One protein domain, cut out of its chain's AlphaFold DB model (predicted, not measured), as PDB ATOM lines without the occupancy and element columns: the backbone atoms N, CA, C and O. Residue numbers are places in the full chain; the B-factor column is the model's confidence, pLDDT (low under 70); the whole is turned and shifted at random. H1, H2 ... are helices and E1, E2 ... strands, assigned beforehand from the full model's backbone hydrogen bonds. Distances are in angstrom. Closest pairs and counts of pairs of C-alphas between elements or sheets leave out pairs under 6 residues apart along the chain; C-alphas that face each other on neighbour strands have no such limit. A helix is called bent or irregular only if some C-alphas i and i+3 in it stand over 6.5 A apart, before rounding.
ATOM      1  N   VAL A 231     -51.937 -93.813  -7.225       87.94
ATOM      2  CA  VAL A 231     -53.323 -94.178  -6.919       87.94
ATOM      3  C   VAL A 231     -53.287 -95.310  -5.906       87.94
ATOM      4  O   VAL A 231     -52.725 -96.366  -6.193       87.94
ATOM      5  N   GLU A 232     -53.851 -95.078  -4.724       90.88
ATOM      6  CA  GLU A 232     -53.951 -96.067  -3.645       90.88
ATOM      7  C   GLU A 232     -55.332 -96.001  -2.977       90.88
ATOM      8  O   GLU A 232     -56.073 -95.029  -3.134       90.88
ATOM      9  N   ASN A 233     -55.677 -97.044  -2.220       94.50
ATOM     10  CA  ASN A 233     -56.911 -97.111  -1.441       94.50
ATOM     11  C   ASN A 233     -56.662 -96.687   0.010       94.50
ATOM     12  O   ASN A 233     -55.733 -97.175   0.652       94.50
ATOM     13  N   PHE A 234     -57.540 -95.840   0.544       96.00
ATOM     14  CA  PHE A 234     -57.480 -95.323   1.909       96.00
ATOM     15  C   PHE A 234     -58.789 -95.588   2.647       96.00
ATOM     16  O   PHE A 234     -59.874 -95.508   2.067       96.00
ATOM     17  N   ALA A 235     -58.695 -95.868   3.945       95.69
ATOM     18  CA  ALA A 235     -59.865 -95.944   4.806       95.69
ATOM     19  C   ALA A 235     -60.432 -94.538   5.030       95.69
ATOM     20  O   ALA A 235     -59.688 -93.593   5.307       95.69
ATOM     21  N   VAL A 236     -61.753 -94.395   4.939       95.81
ATOM     22  CA  VAL A 236     -62.444 -93.158   5.307       95.81
ATOM     23  C   VAL A 236     -62.752 -93.204   6.800       95.81
ATOM     24  O   VAL A 236     -63.554 -94.016   7.252       95.81
ATOM     25  N   ILE A 237     -62.119 -92.313   7.560       94.69
ATOM     26  CA  ILE A 237     -62.256 -92.209   9.024       94.69
ATOM     27  C   ILE A 237     -63.063 -90.976   9.461       94.69
ATOM     28  O   ILE A 237     -63.159 -90.663  10.645       94.69
ATOM     29  N   GLY A 238     -63.616 -90.236   8.503       93.25
ATOM     30  CA  GLY A 238     -64.480 -89.087   8.745       93.25
ATOM     31  C   GLY A 238     -64.900 -88.413   7.445       93.25
ATOM     32  O   GLY A 238     -64.311 -88.653   6.391       93.25
ATOM     33  N   ALA A 239     -65.914 -87.554   7.515       94.12
ATOM     34  CA  ALA A 239     -66.403 -86.804   6.365       94.12
ATOM     35  C   ALA A 239     -66.957 -85.437   6.782       94.12
ATOM     36  O   ALA A 239     -67.506 -85.287   7.873       94.12
ATOM     37  N   GLY A 240     -66.828 -84.450   5.899       91.44
ATOM     38  CA  GLY A 240     -67.383 -83.107   6.047       91.44
ATOM     39  C   GLY A 240     -68.162 -82.686   4.795       91.44
ATOM     40  O   GLY A 240     -67.912 -83.237   3.721       91.44
ATOM     41  N   PRO A 241     -69.090 -81.715   4.876       89.62
ATOM     42  CA  PRO A 241     -69.658 -81.115   6.096       89.62
ATOM     43  C   PRO A 241     -70.449 -82.134   6.954       89.62
ATOM     44  O   PRO A 241     -70.632 -83.267   6.513       89.62
ATOM     45  N   PRO A 242     -70.891 -81.782   8.179       76.25
ATOM     46  CA  PRO A 242     -71.742 -82.643   9.013       76.25
ATOM     47  C   PRO A 242     -73.148 -82.883   8.413       76.25
ATOM     48  O   PRO A 242     -73.458 -82.407   7.323       76.25
ATOM     49  N   ALA A 243     -73.960 -83.688   9.109       70.88
ATOM     50  CA  ALA A 243     -75.227 -84.291   8.670       70.88
ATOM     51  C   ALA A 243     -76.167 -83.401   7.820       70.88
ATOM     52  O   ALA A 243     -76.208 -82.182   7.965       70.88
ATOM     53  N   ARG A 244     -76.995 -84.050   6.982       77.06
ATOM     54  CA  ARG A 244     -78.007 -83.454   6.071       77.06
ATOM     55  C   ARG A 244     -77.468 -82.708   4.844       77.06
ATOM     56  O   ARG A 244     -78.258 -82.339   3.981       77.06
ATOM     57  N   ALA A 245     -76.152 -82.550   4.717       86.44
ATOM     58  CA  ALA A 245     -75.506 -82.064   3.500       86.44
ATOM     59  C   ALA A 245     -74.726 -83.189   2.779       86.44
ATOM     60  O   ALA A 245     -74.203 -84.100   3.443       86.44
ATOM     61  N   PRO A 246     -74.617 -83.134   1.432       90.50
ATOM     62  CA  PRO A 246     -73.729 -84.015   0.680       90.50
ATOM     63  C   PRO A 246     -72.295 -83.911   1.203       90.50
ATOM     64  O   PRO A 246     -71.819 -82.813   1.498       90.50
ATOM     65  N   VAL A 247     -71.601 -85.045   1.303       93.25
ATOM     66  CA  VAL A 247     -70.175 -85.077   1.646       93.25
ATOM     67  C   VAL A 247     -69.374 -84.315   0.587       93.25
ATOM     68  O   VAL A 247     -69.525 -84.546  -0.609       93.25
ATOM     69  N   ARG A 248     -68.513 -83.402   1.039       93.31
ATOM     70  CA  ARG A 248     -67.602 -82.596   0.211       93.31
ATOM     71  C   ARG A 248     -66.132 -82.804   0.558       93.31
ATOM     72  O   ARG A 248     -65.271 -82.362  -0.192       93.31
ATOM     73  N   SER A 249     -65.831 -83.463   1.670       94.62
ATOM     74  CA  SER A 249     -64.475 -83.863   2.024       94.62
ATOM     75  C   SER A 249     -64.462 -85.147   2.845       94.62
ATOM     76  O   SER A 249     -65.369 -85.402   3.636       94.62
ATOM     77  N   LEU A 250     -63.419 -85.953   2.665       95.75
ATOM     78  CA  LEU A 250     -63.163 -87.190   3.398       95.75
ATOM     79  C   LEU A 250     -61.898 -87.027   4.230       95.75
ATOM     80  O   LEU A 250     -60.896 -86.525   3.723       95.75
ATOM     81  N   ARG A 251     -61.933 -87.474   5.483       96.31
ATOM     82  CA  ARG A 251     -60.745 -87.663   6.314       96.31
ATOM     83  C   ARG A 251     -60.224 -89.072   6.066       96.31
ATOM     84  O   ARG A 251     -60.971 -90.039   6.219       96.31
ATOM     85  N   LEU A 252     -58.966 -89.174   5.668       97.12
ATOM     86  CA  LEU A 252     -58.365 -90.409   5.180       97.12
ATOM     87  C   LEU A 252     -57.405 -90.999   6.213       97.12
ATOM     88  O   LEU A 252     -56.771 -90.266   6.974       97.12
ATOM     89  N   ALA A 253     -57.292 -92.323   6.214       96.38
ATOM     90  CA  ALA A 253     -56.271 -93.050   6.947       96.38
ATOM     91  C   ALA A 253     -55.686 -94.192   6.114       96.38
ATOM     92  O   ALA A 253     -56.382 -94.863   5.346       96.38
ATOM     93  N   ARG A 254     -54.395 -94.439   6.318       93.94
ATOM     94  CA  ARG A 254     -53.667 -95.595   5.797       93.94
ATOM     95  C   ARG A 254     -53.641 -96.705   6.844       93.94
ATOM     96  O   ARG A 254     -53.458 -96.429   8.023       93.94
ATOM     97  N   LEU A 255     -53.724 -97.959   6.407       89.19
ATOM     98  CA  LEU A 255     -53.417 -99.107   7.260       89.19
ATOM     99  C   LEU A 255     -51.895 -99.338   7.301       89.19
ATOM    100  O   LEU A 255     -51.302 -99.724   6.295       89.19
ATOM    101  N   VAL A 256     -51.259 -99.095   8.448       89.19
ATOM    102  CA  VAL A 256     -49.827 -99.342   8.692       89.19
ATOM    103  C   VAL A 256     -49.689-100.322   9.848       89.19
ATOM    104  O   VAL A 256     -50.141-100.034  10.950       89.19
ATOM    105  N   ALA A 257     -49.068-101.480   9.599       87.88
ATOM    106  CA  ALA A 257     -48.820-102.507  10.618       87.88
ATOM    107  C   ALA A 257     -50.067-102.870  11.461       87.88
ATOM    108  O   ALA A 257     -49.984-103.046  12.672       87.88
ATOM    109  N   GLY A 258     -51.240-102.942  10.818       88.69
ATOM    110  CA  GLY A 258     -52.514-103.269  11.473       88.69
ATOM    111  C   GLY A 258     -53.260-102.085  12.102       88.69
ATOM    112  O   GLY A 258     -54.392-102.264  12.540       88.69
ATOM    113  N   SER A 259     -52.688-100.877  12.089       91.88
ATOM    114  CA  SER A 259     -53.290 -99.670  12.670       91.88
ATOM    115  C   SER A 259     -53.676 -98.646  11.605       91.88
ATOM    116  O   SER A 259     -52.955 -98.448  10.627       91.88
ATOM    117  N   LEU A 260     -54.807 -97.959  11.800       93.94
ATOM    118  CA  LEU A 260     -55.214 -96.841  10.945       93.94
ATOM    119  C   LEU A 260     -54.484 -95.562  11.363       93.94
ATOM    120  O   LEU A 260     -54.712 -95.028  12.446       93.94
ATOM    121  N   VAL A 261     -53.631 -95.058  10.477       95.25
ATOM    122  CA  VAL A 261     -52.878 -93.814  10.652       95.25
ATOM    123  C   VAL A 261     -53.519 -92.726   9.788       95.25
ATOM    124  O   VAL A 261     -53.534 -92.876   8.563       95.25
ATOM    125  N   PRO A 262     -54.072 -91.648  10.378       96.81
ATOM    126  CA  PRO A 262     -54.627 -90.527   9.620       96.81
ATOM    127  C   PRO A 262     -53.594 -89.902   8.672       96.81
ATOM    128  O   PRO A 262     -52.444 -89.729   9.058       96.81
ATOM    129  N   CYS A 263     -54.013 -89.543   7.456       94.94
ATOM    130  CA  CYS A 263     -53.142 -88.975   6.415       94.94
ATOM    131  C   CYS A 263     -53.807 -87.813   5.650       94.94
ATOM    132  O   CYS A 263     -53.662 -87.669   4.431       94.94
ATOM    133  N   GLY A 264     -54.577 -86.997   6.368       93.94
ATOM    134  CA  GLY A 264     -55.140 -85.748   5.859       93.94
ATOM    135  C   GLY A 264     -56.562 -85.847   5.298       93.94
ATOM    136  O   GLY A 264     -57.312 -86.794   5.556       93.94
ATOM    137  N   TRP A 265     -56.950 -84.807   4.555       94.88
ATOM    138  CA  TRP A 265     -58.290 -84.637   3.985       94.88
ATOM    139  C   TRP A 265     -58.263 -84.593   2.455       94.88
ATOM    140  O   TRP A 265     -57.381 -83.975   1.866       94.88
ATOM    141  N   ALA A 266     -59.287 -85.158   1.813       94.50
ATOM    142  CA  ALA A 266     -59.513 -85.068   0.372       94.50
ATOM    143  C   ALA A 266     -60.900 -84.493   0.073       94.50
ATOM    144  O   ALA A 266     -61.905 -85.083   0.458       94.50
ATOM    145  N   GLY A 267     -60.960 -83.348  -0.612       89.75
ATOM    146  CA  GLY A 267     -62.227 -82.704  -1.003       89.75
ATOM    147  C   GLY A 267     -62.421 -82.504  -2.506       89.75
ATOM    148  O   GLY A 267     -63.489 -82.098  -2.949       89.75
ATOM    149  N   SER A 268     -61.396 -82.783  -3.313       88.00
ATOM    150  CA  SER A 268     -61.495 -82.723  -4.775       88.00
ATOM    151  C   SER A 268     -61.906 -84.078  -5.346       88.00
ATOM    152  O   SER A 268     -61.528 -85.111  -4.803       88.00
ATOM    153  N   GLY A 269     -62.624 -84.075  -6.472       89.56
ATOM    154  CA  GLY A 269     -63.024 -85.299  -7.183       89.56
ATOM    155  C   GLY A 269     -64.362 -85.902  -6.744       89.56
ATOM    156  O   GLY A 269     -64.811 -86.860  -7.358       89.56
ATOM    157  N   LEU A 270     -65.027 -85.315  -5.747       91.62
ATOM    158  CA  LEU A 270     -66.383 -85.689  -5.344       91.62
ATOM    159  C   LEU A 270     -67.416 -84.846  -6.097       91.62
ATOM    160  O   LEU A 270     -67.412 -83.617  -5.993       91.62
ATOM    161  N   SER A 271     -68.323 -85.492  -6.829       90.69
ATOM    162  CA  SER A 271     -69.537 -84.830  -7.309       90.69
ATOM    163  C   SER A 271     -70.563 -84.697  -6.180       90.69
ATOM    164  O   SER A 271     -70.508 -85.404  -5.172       90.69
ATOM    165  N   GLU A 272     -71.561 -83.823  -6.346       89.88
ATOM    166  CA  GLU A 272     -72.656 -83.744  -5.368       89.88
ATOM    167  C   GLU A 272     -73.436 -85.058  -5.242       89.88
ATOM    168  O   GLU A 272     -73.972 -85.349  -4.173       89.88
ATOM    169  N   ARG A 273     -73.504 -85.850  -6.321       91.25
ATOM    170  CA  ARG A 273     -74.114 -87.180  -6.292       91.25
ATOM    171  C   ARG A 273     -73.291 -88.128  -5.426       91.25
ATOM    172  O   ARG A 273     -73.850 -88.679  -4.484       91.25
ATOM    173  N   ASP A 274     -71.983 -88.228  -5.678       90.06
ATOM    174  CA  ASP A 274     -71.077 -89.059  -4.869       90.06
ATOM    175  C   ASP A 274     -71.173 -88.674  -3.392       90.06
ATOM    176  O   ASP A 274     -71.252 -89.530  -2.517       90.06
ATOM    177  N   GLY A 275     -71.244 -87.369  -3.115       92.31
ATOM    178  CA  GLY A 275     -71.397 -86.841  -1.767       92.31
ATOM    179  C   GLY A 275     -72.687 -87.277  -1.064       92.31
ATOM    180  O   GLY A 275     -72.669 -87.503   0.148       92.31
ATOM    181  N   ARG A 276     -73.808 -87.397  -1.788       92.50
ATOM    182  CA  ARG A 276     -75.077 -87.907  -1.232       92.50
ATOM    183  C   ARG A 276     -75.026 -89.412  -0.995       92.50
ATOM    184  O   ARG A 276     -75.435 -89.862   0.072       92.50
ATOM    185  N   ASP A 277     -74.482 -90.166  -1.940       91.12
ATOM    186  CA  ASP A 277     -74.392 -91.625  -1.834       91.12
ATOM    187  C   ASP A 277     -73.452 -92.024  -0.679       91.12
ATOM    188  O   ASP A 277     -73.777 -92.882   0.145       91.12
ATOM    189  N   LEU A 278     -72.328 -91.313  -0.539       92.62
ATOM    190  CA  LEU A 278     -71.411 -91.435   0.595       92.62
ATOM    191  C   LEU A 278     -72.074 -91.086   1.923       92.62
ATOM    192  O   LEU A 278     -71.861 -91.794   2.905       92.62
ATOM    193  N   ARG A 279     -72.887 -90.023   1.962       92.50
ATOM    194  CA  ARG A 279     -73.647 -89.652   3.163       92.50
ATOM    195  C   ARG A 279     -74.531 -90.811   3.617       92.50
ATOM    196  O   ARG A 279     -74.443 -91.205   4.771       92.50
ATOM    197  N   MET A 280     -75.309 -91.396   2.706       91.25
ATOM    198  CA  MET A 280     -76.177 -92.535   3.026       91.25
ATOM    199  C   MET A 280     -75.385 -93.746   3.536       91.25
ATOM    200  O   MET A 280     -75.829 -94.431   4.452       91.25
ATOM    201  N   ALA A 281     -74.216 -94.032   2.957       91.38
ATOM    202  CA  ALA A 281     -73.368 -95.129   3.418       91.38
ATOM    203  C   ALA A 281     -72.812 -94.902   4.828       91.38
ATOM    204  O   ALA A 281     -72.921 -95.794   5.669       91.38
ATOM    205  N   LEU A 282     -72.269 -93.712   5.086       91.00
ATOM    206  CA  LEU A 282     -71.685 -93.354   6.376       91.00
ATOM    207  C   LEU A 282     -72.744 -93.273   7.482       91.00
ATOM    208  O   LEU A 282     -72.509 -93.776   8.576       91.00
ATOM    209  N   ASP A 283     -73.920 -92.705   7.193       89.69
ATOM    210  CA  ASP A 283     -75.030 -92.617   8.152       89.69
ATOM    211  C   ASP A 283     -75.588 -94.012   8.502       89.69
ATOM    212  O   ASP A 283     -76.052 -94.230   9.619       89.69
ATOM    213  N   ALA A 284     -75.487 -94.978   7.582       91.25
ATOM    214  CA  ALA A 284     -75.814 -96.386   7.820       91.25
ATOM    215  C   ALA A 284     -74.692 -97.173   8.533       91.25
ATOM    216  O   ALA A 284     -74.798 -98.390   8.679       91.25
ATOM    217  N   GLY A 285     -73.598 -96.515   8.938       90.00
ATOM    218  CA  GLY A 285     -72.466 -97.151   9.615       90.00
ATOM    219  C   GLY A 285     -71.623 -98.068   8.724       90.00
ATOM    220  O   GLY A 285     -70.837 -98.861   9.244       90.00
ATOM    221  N   ARG A 286     -71.763 -97.988   7.393       92.31
ATOM    222  CA  ARG A 286     -70.997 -98.833   6.469       92.31
ATOM    223  C   ARG A 286     -69.553 -98.340   6.354       92.31
ATOM    224  O   ARG A 286     -69.347 -97.147   6.106       92.31
ATOM    225  N   PRO A 287     -68.546 -99.225   6.476       92.31
ATOM    226  CA  PRO A 287     -67.160 -98.867   6.203       92.31
ATOM    227  C   PRO A 287     -67.000 -98.377   4.765       92.31
ATOM    228  O   PRO A 287     -67.553 -98.967   3.836       92.31
ATOM    229  N   VAL A 288     -66.218 -97.318   4.566       94.75
ATOM    230  CA  VAL A 288     -65.941 -96.774   3.233       94.75
ATOM    231  C   VAL A 288     -64.441 -96.779   2.970       94.75
ATOM    232  O   VAL A 288     -63.641 -96.328   3.793       94.75
ATOM    233  N   VAL A 289     -64.072 -97.254   1.786       95.31
ATOM    234  CA  VAL A 289     -62.723 -97.153   1.227       95.31
ATOM    235  C   VAL A 289     -62.768 -96.202   0.036       95.31
ATOM    236  O   VAL A 289     -63.634 -96.325  -0.833       95.31
ATOM    237  N   ALA A 290     -61.841 -95.250  -0.005       95.69
ATOM    238  CA  ALA A 290     -61.698 -94.305  -1.102       95.69
ATOM    239  C   ALA A 290     -60.428 -94.611  -1.903       95.69
ATOM    240  O   ALA A 290     -59.344 -94.725  -1.335       95.69
ATOM    241  N   GLU A 291     -60.565 -94.716  -3.221       95.81
ATOM    242  CA  GLU A 291     -59.444 -94.727  -4.155       95.81
ATOM    243  C   GLU A 291     -59.016 -93.276  -4.401       95.81
ATOM    244  O   GLU A 291     -59.813 -92.447  -4.862       95.81
ATOM    245  N   ILE A 292     -57.769 -92.955  -4.070       95.69
ATOM    246  CA  ILE A 292     -57.245 -91.591  -4.065       95.69
ATOM    247  C   ILE A 292     -56.069 -91.493  -5.027       95.69
ATOM    248  O   ILE A 292     -55.095 -92.231  -4.903       95.69
ATOM    249  N   GLU A 293     -56.139 -90.532  -5.948       92.25
ATOM    250  CA  GLU A 293     -54.984 -90.059  -6.708       92.25
ATOM    251  C   GLU A 293     -54.272 -88.968  -5.902       92.25
ATOM    252  O   GLU A 293     -54.902 -87.994  -5.495       92.25
ATOM    253  N   TYR A 294     -52.971 -89.102  -5.664       89.88
ATOM    254  CA  TYR A 294     -52.186 -88.140  -4.884       89.88
ATOM    255  C   TYR A 294     -50.744 -88.048  -5.407       89.88
ATOM    256  O   TYR A 294     -50.337 -88.814  -6.284       89.88
ATOM    257  N   ARG A 295     -49.977 -87.062  -4.928       82.19
ATOM    258  CA  ARG A 295     -48.641 -86.718  -5.466       82.19
ATOM    259  C   ARG A 295     -47.463 -87.186  -4.610       82.19
ATOM    260  O   ARG A 295     -46.322 -87.066  -5.034       82.19
ATOM    261  N   GLY A 296     -47.738 -87.693  -3.414       81.50
ATOM    262  CA  GLY A 296     -46.749 -88.086  -2.410       81.50
ATOM    263  C   GLY A 296     -47.233 -87.753  -0.998       81.50
ATOM    264  O   GLY A 296     -48.401 -87.411  -0.807       81.50
ATOM    265  N   MET A 297     -46.333 -87.822  -0.020       84.06
ATOM    266  CA  MET A 297     -46.621 -87.512   1.385       84.06
ATOM    267  C   MET A 297     -45.911 -86.218   1.808       84.06
ATOM    268  O   MET A 297     -44.844 -85.888   1.290       84.06
ATOM    269  N   THR A 298     -46.498 -85.466   2.733       83.56
ATOM    270  CA  THR A 298     -45.800 -84.407   3.474       83.56
ATOM    271  C   THR A 298     -44.933 -85.034   4.575       83.56
ATOM    272  O   THR A 298     -45.189 -86.176   4.973       83.56
ATOM    273  N   PRO A 299     -43.944 -84.310   5.133       77.06
ATOM    274  CA  PRO A 299     -43.181 -84.782   6.293       77.06
ATOM    275  C   PRO A 299     -44.060 -85.094   7.512       77.06
ATOM    276  O   PRO A 299     -43.732 -85.973   8.301       77.06
ATOM    277  N   ALA A 300     -45.199 -84.405   7.639       84.12
ATOM    278  CA  ALA A 300     -46.190 -84.640   8.687       84.12
ATOM    279  C   ALA A 300     -47.031 -85.916   8.471       84.12
ATOM    280  O   ALA A 300     -47.815 -86.282   9.342       84.12
ATOM    281  N   GLY A 301     -46.875 -86.602   7.333       86.56
ATOM    282  CA  GLY A 301     -47.613 -87.824   7.015       86.56
ATOM    283  C   GLY A 301     -48.963 -87.598   6.327       86.56
ATOM    284  O   GLY A 301     -49.753 -88.535   6.234       86.56
ATOM    285  N   ASP A 302     -49.227 -86.400   5.804       90.06
ATOM    286  CA  ASP A 302     -50.448 -86.108   5.045       90.06
ATOM    287  C   ASP A 302     -50.256 -86.325   3.541       90.06
ATOM    288  O   ASP A 302     -49.168 -86.138   2.995       90.06
ATOM    289  N   LEU A 303     -51.331 -86.670   2.833       90.25
ATOM    290  CA  LEU A 303     -51.308 -86.785   1.375       90.25
ATOM    291  C   LEU A 303     -51.140 -85.409   0.708       90.25
ATOM    292  O   LEU A 303     -51.866 -84.459   1.001       90.25
ATOM    293  N   ARG A 304     -50.240 -85.318  -0.276       86.62
ATOM    294  CA  ARG A 304     -50.084 -84.140  -1.143       86.62
ATOM    295  C   ARG A 304     -51.098 -84.183  -2.287       86.62
ATOM    296  O   ARG A 304     -51.057 -85.083  -3.126       86.62
ATOM    297  N   HIS A 305     -51.964 -83.170  -2.355       85.62
ATOM    298  CA  HIS A 305     -52.988 -82.990  -3.400       85.62
ATOM    299  C   HIS A 305     -53.889 -84.216  -3.642       85.62
ATOM    300  O   HIS A 305     -54.011 -84.656  -4.789       85.62
ATOM    301  N   PRO A 306     -54.524 -84.777  -2.600       92.94
ATOM    302  CA  PRO A 306     -55.383 -85.937  -2.769       92.94
ATOM    303  C   PRO A 306     -56.656 -85.577  -3.548       92.94
ATOM    304  O   PRO A 306     -57.354 -84.602  -3.250       92.94
ATOM    305  N   VAL A 307     -56.973 -86.397  -4.546       93.31
ATOM    306  CA  VAL A 307     -58.175 -86.318  -5.376       93.31
ATOM    307  C   VAL A 307     -58.896 -87.654  -5.297       93.31
ATOM    308  O   VAL A 307     -58.326 -88.693  -5.623       93.31
ATOM    309  N   VAL A 308     -60.163 -87.625  -4.894       95.06
ATOM    310  CA  VAL A 308     -61.009 -88.817  -4.864       95.06
ATOM    311  C   VAL A 308     -61.288 -89.269  -6.298       95.06
ATOM    312  O   VAL A 308     -61.725 -88.474  -7.130       95.06
ATOM    313  N   LYS A 309     -61.001 -90.538  -6.597       94.25
ATOM    314  CA  LYS A 309     -61.262 -91.167  -7.902       94.25
ATOM    315  C   LYS A 309     -62.509 -92.031  -7.865       94.25
ATOM    316  O   LYS A 309     -63.293 -92.002  -8.809       94.25
ATOM    317  N   ALA A 310     -62.681 -92.764  -6.773       92.75
ATOM    318  CA  ALA A 310     -63.843 -93.592  -6.515       92.75
ATOM    319  C   ALA A 310     -63.984 -93.839  -5.011       92.75
ATOM    320  O   ALA A 310     -63.004 -93.792  -4.270       92.75
ATOM    321  N   CYS A 311     -65.196 -94.173  -4.575       92.50
ATOM    322  CA  CYS A 311     -65.455 -94.661  -3.225       92.50
ATOM    323  C   CYS A 311     -66.240 -95.969  -3.286       92.50
ATOM    324  O   CYS A 311     -67.096 -96.149  -4.153       92.50
ATOM    325  N   ARG A 312     -65.960 -96.877  -2.351       90.88
ATOM    326  CA  ARG A 312     -66.655 -98.157  -2.200       90.88
ATOM    327  C   ARG A 312     -67.095 -98.300  -0.751       90.88
ATOM    328  O   ARG A 312     -66.262 -98.216   0.149       90.88
ATOM    329  N   ALA A 313     -68.395 -98.482  -0.544       85.88
ATOM    330  CA  ALA A 313     -68.950 -98.853   0.751       85.88
ATOM    331  C   ALA A 313     -68.992-100.382   0.856       85.88
ATOM    332  O   ALA A 313     -69.373-101.039  -0.118       85.88
ATOM    333  N   GLY A 314     -68.559-100.913   1.999       70.06
ATOM    334  CA  GLY A 314     -68.685-102.326   2.362       70.06
ATOM    335  C   GLY A 314     -70.070-102.695   2.866       70.06
ATOM    336  O   GLY A 314     -70.887-101.777   3.119       70.06
TER     337      GLY A 314
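Overview. This is residues 231 to 314 of the 314 residues of the protein "Bifunctional non-homologous end joining protein LigD" of Rhizobiales bacterium GAS188 (UniProt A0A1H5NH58). A strongly twisted sheet folds back on itself, E3 and E2 facing E4 and E5 with bent E1 as hinge, and H1 covers one end. The printed part has 84 residues with strands E1, E2, E3, helix H1, then E4, E5; sheet order E3 E2 E1 E4 E5, antiparallel. It is mixed and compact, radius of gyration of the C-alphas 12.0 A, spans 35 by 25 by 20 A.

Arrangement. Start at E1, residues 231 to 240, which forms a hairpin with E2, residues 249 to 256; N 235 and O 253 are 2.9 A apart. E3, residues 259 to 266, forms a hairpin with E2, N 252 to O 264 2.9 A, ending a meander of successive antiparallel neighbours. H1, residues 272 to 283, has every O i to N i+4 pair within hydrogen-bond range and is on the sheet, height 8.1 A. E4, residues 288 to 294, neighbours E1, N 234 to O 290 2.8 A, and makes a hairpin with E5, residues 307 to 313, N 291 to O 310 2.8 A.

Along the chain. Find C-alpha 231 at (-53.323, -94.178, -6.919); E1 runs 22.1 A, E2 22.3 A, H1 16.3 A. E5 ends at C-alpha 313, (-68.950, -98.853, 0.751).

Size, cuts and confidence. The printed part has no cut; E4 to E5 is a long link; no printed residue is under 70 in pLDDT.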